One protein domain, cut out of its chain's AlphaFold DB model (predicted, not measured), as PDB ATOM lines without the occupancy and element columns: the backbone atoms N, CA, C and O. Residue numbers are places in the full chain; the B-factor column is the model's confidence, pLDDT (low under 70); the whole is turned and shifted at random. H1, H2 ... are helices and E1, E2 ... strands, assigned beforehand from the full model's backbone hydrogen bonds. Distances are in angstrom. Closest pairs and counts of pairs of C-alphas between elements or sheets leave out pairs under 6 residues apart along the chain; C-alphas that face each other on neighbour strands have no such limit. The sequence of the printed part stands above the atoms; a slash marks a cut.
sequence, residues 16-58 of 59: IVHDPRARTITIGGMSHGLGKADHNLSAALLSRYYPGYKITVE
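This is residues 16 to 58 of the 59 residues of the protein "14 kDa phosphohistidine phosphatase-like" of Frankliniella occidentalis (UniProt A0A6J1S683). A small three-stranded sheet has one helix, H1, packed over one face, along the strands; its other face has no named helix on it. At one end of this two-layer body the link between E2 and H1 loops far out, to around Gly 33, and makes much of the length. The 43 printed residues hold three named strands and one named helix, in the chain order E1, E2, H1, E3; the class is mixed, helices and strands. The sheet's order is E1, E2, E3, and it is mixed, with E1 antiparallel and E3 parallel to E2. The whole is only just compact, close to loose, with a radius of gyration of the C-alphas of 10.7 A, and elongated, with spans of 32 by 18 by 13 A.

In the sheet, E2, residues 24 to 28, is the inner strand, and E1, residues 16 to 19, and E3, residues 54 to 57, are the edge strands. E1 and E2 form a hairpin, antiparallel at 164 degrees between their directions; N 17 and O 26 are 2.9 A apart and N 24 and O 19 are 3.0 A apart, both within hydrogen-bond range. E2 and E3 are parallel at 8 degrees, with N 27 and O 56 at 2.8 A and N 56 and O 25 at 2.9 A, both within hydrogen-bond range. H1, residues 39 to 49, is on the sheet at a height over the sheet of 8.9 A. It lies over E2 and E3 and runs along the strands, at 10 degrees to E3 on the local plane. Its closest C-alphas to E3 are those of His 39 and Val 57, 6.3 A apart, and to E2 those of His 39 and Ile 27, 6.2 A apart. E2, H1 and E3 make a strand-helix-strand unit, two parallel neighbour strands with a helix between them in the chain, and its crossover is right-handed. Within H1, 5 of 7 O i to N i+4 pairs are within hydrogen-bond range.

E2 runs from Thr 24 to Gly 28 and is 13.3 A long. E1, Ile 16 to Asp 19, is 10.0 A long and begins with C-alpha 16 at (207.754, 155.819, 213.752). H1, His 39 to Tyr 49, is 15.5 A long, with C-alpha 39 at (216.655, 159.296, 214.197). E3, Lys 54 to Val 57, is 10.3 A long and ends with C-alpha 57 at (213.454, 162.013, 209.445).

The two C-alphas farthest apart are those of Gly 33 and Gly 52, at 32.6 A. The printed part, residues 16 to 58, has no cut. The links E1 to E2 and H1 to E3 are tight, the link E2 to H1 is short with 10 residues, and no link is long. The mean pLDDT of the printed part is 96.7, and no printed residue is under 70.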
ATOM      1  N   ILE A  16     207.649 156.298 215.128       97.75
ATOM      2  CA  ILE A  16     207.754 155.819 213.752       97.75
ATOM      3  C   ILE A  16     206.341 155.715 213.181       97.75
ATOM      4  O   ILE A  16     205.480 155.064 213.771       97.75
ATOM      5  N   VAL A  17     206.112 156.344 212.030       98.06
ATOM      6  CA  VAL A  17     204.882 156.210 211.240       98.06
ATOM      7  C   VAL A  17     205.219 155.412 209.990       98.06
ATOM      8  O   VAL A  17     206.057 155.827 209.196       98.06
ATOM      9  N   HIS A  18     204.580 154.257 209.817       98.25
ATOM     10  CA  HIS A  18     204.824 153.348 208.699       98.25
ATOM     11  C   HIS A  18     203.561 153.205 207.855       98.25
ATOM     12  O   HIS A  18     202.540 152.721 208.343       98.25
ATOM     13  N   ASP A  19     203.646 153.596 206.583       98.06
ATOM     14  CA  ASP A  19     202.629 153.290 205.580       98.06
ATOM     15  C   ASP A  19     203.190 152.258 204.583       98.06
ATOM     16  O   ASP A  19     203.994 152.591 203.702       98.06
ATOM     17  N   PRO A  20     202.777 150.984 204.686       97.38
ATOM     18  CA  PRO A  20     203.250 149.939 203.787       97.38
ATOM     19  C   PRO A  20     202.662 150.043 202.374       97.38
ATOM     20  O   PRO A  20     203.268 149.531 201.431       97.38
ATOM     21  N   ARG A  21     201.503 150.697 202.199       97.81
ATOM     22  CA  ARG A  21     200.891 150.896 200.876       97.81
ATOM     23  C   ARG A  21     201.674 151.938 200.089       97.81
ATOM     24  O   ARG A  21     201.991 151.703 198.927       97.81
ATOM     25  N   ALA A  22     202.027 153.047 200.737       98.12
ATOM     26  CA  ALA A  22     202.851 154.103 200.148       98.12
ATOM     27  C   ALA A  22     204.356 153.778 200.146       98.12
ATOM     28  O   ALA A  22     205.137 154.491 199.517       98.12
ATOM     29  N   ARG A  23     204.770 152.708 200.838       98.25
ATOM     30  CA  ARG A  23     206.175 152.361 201.095       98.25
ATOM     31  C   ARG A  23     206.946 153.521 201.729       98.25
ATOM     32  O   ARG A  23     208.060 153.846 201.313       98.25
ATOM     33  N   THR A  24     206.358 154.148 202.743       98.56
ATOM     34  CA  THR A  24     206.976 155.254 203.481       98.56
ATOM     35  C   THR A  24     207.152 154.912 204.951       98.56
ATOM     36  O   THR A  24     206.315 154.246 205.564       98.56
ATOM     37  N   ILE A  25     208.265 155.366 205.521       98.62
ATOM     38  CA  ILE A  25     208.499 155.350 206.964       98.62
ATOM     39  C   ILE A  25     208.989 156.735 207.382       98.62
ATOM     40  O   ILE A  25     210.019 157.199 206.898       98.62
ATOM     41  N   THR A  26     208.280 157.372 208.305       98.44
ATOM     42  CA  THR A  26     208.687 158.643 208.911       98.44
ATOM     43  C   THR A  26     209.123 158.412 210.351       98.44
ATOM     44  O   THR A  26     208.442 157.706 211.093       98.44
ATOM     45  N   ILE A  27     210.249 159.004 210.745       98.12
ATOM     46  CA  ILE A  27     210.826 158.917 212.091       98.12
ATOM     47  C   ILE A  27     210.893 160.322 212.684       98.12
ATOM     48  O   ILE A  27     211.462 161.217 212.062       98.12
ATOM     49  N   GLY A  28     210.355 160.520 213.883       96.75
ATOM     50  CA  GLY A  28     210.292 161.843 214.502       96.75
ATOM     51  C   GLY A  28     209.938 161.810 215.984       96.75
ATOM     52  O   GLY A  28     210.003 160.768 216.633       96.75
ATOM     53  N   GLY A  29     209.569 162.965 216.534       95.19
ATOM     54  CA  GLY A  29     209.130 163.091 217.926       95.19
ATOM     55  C   GLY A  29     210.240 162.893 218.967       95.19
ATOM     56  O   GLY A  29     211.424 163.093 218.704       95.19
ATOM     57  N   MET A  30     209.840 162.549 220.189       94.50
ATOM     58  CA  MET A  30     210.734 162.336 221.330       94.50
ATOM     59  C   MET A  30     210.046 161.427 222.354       94.50
ATOM     60  O   MET A  30     208.827 161.491 222.521       94.50
ATOM     61  N   SER A  31     210.813 160.604 223.070       92.06
ATOM     62  CA  SER A  31     210.296 159.890 224.241       92.06
ATOM     63  C   SER A  31     210.306 160.781 225.485       92.06
ATOM     64  O   SER A  31     211.347 161.322 225.850       92.06
ATOM     65  N   HIS A  32     209.178 160.864 226.197       90.44
ATOM     66  CA  HIS A  32     209.066 161.640 227.441       90.44
ATOM     67  C   HIS A  32     209.995 161.143 228.561       90.44
ATOM     68  O   HIS A  32     210.424 161.938 229.389       90.44
ATOM     69  N   GLY A  33     210.299 159.841 228.602       92.19
ATOM     70  CA  GLY A  33     211.139 159.245 229.650       92.19
ATOM     71  C   GLY A  33     212.595 159.010 229.247       92.19
ATOM     72  O   GLY A  33     213.438 158.832 230.116       92.19
ATOM     73  N   LEU A  34     212.890 158.978 227.942       92.75
ATOM     74  CA  LEU A  34     214.209 158.596 227.414       92.75
ATOM     75  C   LEU A  34     214.877 159.711 226.598       92.75
ATOM     76  O   LEU A  34     216.029 159.571 226.211       92.75
ATOM     77  N   GLY A  35     214.173 160.808 226.316       93.81
ATOM     78  CA  GLY A  35     214.664 161.854 225.426       93.81
ATOM     79  C   GLY A  35     214.622 161.449 223.950       93.81
ATOM     80  O   GLY A  35     213.985 160.463 223.560       93.81
ATOM     81  N   LYS A  36     215.256 162.266 223.101       94.38
ATOM     82  CA  LYS A  36     215.243 162.112 221.638       94.38
ATOM     83  C   LYS A  36     216.360 161.174 221.206       94.38
ATOM     84  O   LYS A  36     217.515 161.401 221.548       94.38
ATOM     85  N   ALA A  37     216.005 160.141 220.448       96.06
ATOM     86  CA  ALA A  37     216.983 159.246 219.844       96.06
ATOM     87  C   ALA A  37     217.696 159.898 218.648       96.06
ATOM     88  O   ALA A  37     217.219 160.868 218.054       96.06
ATOM     89  N   ASP A  38     218.800 159.287 218.221       96.56
ATOM     90  CA  ASP A  38     219.352 159.541 216.893       96.56
ATOM     91  C   ASP A  38     218.455 158.900 215.816       96.56
ATOM     92  O   ASP A  38     218.519 157.704 215.499       96.56
ATOM     93  N   HIS A  39     217.570 159.720 215.252       97.62
ATOM     94  CA  HIS A  39     216.655 159.296 214.197       97.62
ATOM     95  C   HIS A  39     217.370 159.020 212.869       97.62
ATOM     96  O   HIS A  39     216.878 158.208 212.086       97.62
ATOM     97  N   ASN A  40     218.539 159.621 212.619       97.12
ATOM     98  CA  ASN A  40     219.317 159.340 211.412       97.12
ATOM     99  C   ASN A  40     219.922 157.940 211.476       97.12
ATOM    100  O   ASN A  40     219.861 157.197 210.494       97.12
ATOM    101  N   LEU A  41     220.431 157.537 212.645       97.06
ATOM    102  CA  LEU A  41     220.884 156.165 212.863       97.06
ATOM    103  C   LEU A  41     219.735 155.165 212.667       97.06
ATOM    104  O   LEU A  41     219.895 154.151 211.984       97.06
ATOM    105  N   SER A  42     218.555 155.487 213.200       97.38
ATOM    106  CA  SER A  42     217.348 154.672 213.021       97.38
ATOM    107  C   SER A  42     216.953 154.554 211.540       97.38
ATOM    108  O   SER A  42     216.704 153.450 211.053       97.38
ATOM    109  N   ALA A  43     216.976 155.661 210.789       97.62
ATOM    110  CA  ALA A  43     216.700 155.681 209.351       97.62
ATOM    111  C   ALA A  43     217.721 154.868 208.543       97.62
ATOM    112  O   ALA A  43     217.343 154.144 207.616       97.62
ATOM    113  N   ALA A  44     219.005 154.936 208.902       97.75
ATOM    114  CA  ALA A  44     220.062 154.176 208.244       97.75
ATOM    115  C   ALA A  44     219.900 152.664 208.455       97.75
ATOM    116  O   ALA A  44     220.102 151.888 207.518       97.75
ATOM    117  N   LEU A  45     219.503 152.235 209.656       97.75
ATOM    118  CA  LEU A  45     219.186 150.834 209.933       97.75
ATOM    119  C   LEU A  45     217.959 150.383 209.140       97.75
ATOM    120  O   LEU A  45     218.021 149.369 208.448       97.75
ATOM    121  N   LEU A  46     216.872 151.155 209.170       97.81
ATOM    122  CA  LEU A  46     215.647 150.824 208.438       97.81
ATOM    123  C   LEU A  46     215.879 150.753 206.925       97.81
ATOM    124  O   LEU A  46     215.375 149.835 206.289       97.81
ATOM    125  N   SER A  47     216.712 151.630 206.360       97.00
ATOM    126  CA  SER A  47     217.055 151.606 204.930       97.00
ATOM    127  C   SER A  47     217.698 150.287 204.486       97.00
ATOM    128  O   SER A  47     217.541 149.888 203.335       97.00
ATOM    129  N   ARG A  48     218.396 149.581 205.390       97.81
ATOM    130  CA  ARG A  48     218.997 148.267 205.099       97.81
ATOM    131  C   ARG A  48     217.957 147.148 205.041       97.81
ATOM    132  O   ARG A  48     218.112 146.223 204.251       97.81
ATOM    133  N   TYR A  49     216.917 147.228 205.871       97.25
ATOM    134  CA  TYR A  49     215.897 146.180 206.003       97.25
ATOM    135  C   TYR A  49     214.635 146.436 205.173       97.25
ATOM    136  O   TYR A  49     213.912 145.494 204.859       97.25
ATOM    137  N   TYR A  50     214.393 147.686 204.778       97.12
ATOM    138  CA  TYR A  50     213.262 148.111 203.953       97.12
ATOM    139  C   TYR A  50     213.754 148.728 202.635       97.12
ATOM    140  O   TYR A  50     213.524 149.913 202.376       97.12
ATOM    141  N   PRO A  51     214.449 147.955 201.779       96.25
ATOM    142  CA  PRO A  51     214.898 148.467 200.493       96.25
ATOM    143  C   PRO A  51     213.697 148.922 199.652       96.25
ATOM    144  O   PRO A  51     212.674 148.243 199.563       96.25
ATOM    145  N   GLY A  52     213.822 150.097 199.035       96.19
ATOM    146  CA  GLY A  52     212.764 150.695 198.215       96.19
ATOM    147  C   GLY A  52     211.673 151.432 198.997       96.19
ATOM    148  O   GLY A  52     210.740 151.939 198.374       96.19
ATOM    149  N   TYR A  53     211.779 151.521 200.325       98.38
ATOM    150  CA  TYR A  53     210.973 152.459 201.101       98.38
ATOM    151  C   TYR A  53     211.575 153.863 201.055       98.38
ATOM    152  O   TYR A  53     212.792 154.038 201.131       98.38
ATOM    153  N   LYS A  54     210.712 154.878 200.991       98.38
ATOM    154  CA  LYS A  54     211.104 156.262 201.260       98.38
ATOM    155  C   LYS A  54     211.111 156.471 202.770       98.38
ATOM    156  O   LYS A  54     210.058 156.428 203.406       98.38
ATOM    157  N   ILE A  55     212.293 156.704 203.327       98.44
ATOM    158  CA  ILE A  55     212.474 156.919 204.763       98.44
ATOM    159  C   ILE A  55     212.796 158.392 205.003       98.44
ATOM    160  O   ILE A  55     213.711 158.936 204.383       98.44
ATOM    161  N   THR A  56     212.033 159.042 205.877       98.12
ATOM    162  CA  THR A  56     212.168 160.467 206.201       98.12
ATOM    163  C   THR A  56     212.345 160.672 207.697       98.12
ATOM    164  O   THR A  56     211.682 160.027 208.505       98.12
ATOM    165  N   VAL A  57     213.245 161.583 208.060       97.88
ATOM    166  CA  VAL A  57     213.454 162.013 209.445       97.88
ATOM    167  C   VAL A  57     212.874 163.412 209.598       97.88
ATOM    168  O   VAL A  57     213.256 164.319 208.863       97.88
ATOM    169  N   GLU A  58     211.964 163.575 210.550       92.88
ATOM    170  CA  GLU A  58     211.379 164.858 210.933       92.88
ATOM    171  C   GLU A  58     211.973 165.291 212.280       92.88
ATOM    172  O   GLU A  58     212.083 164.497 213.225       92.88
TER     173      GLU A  58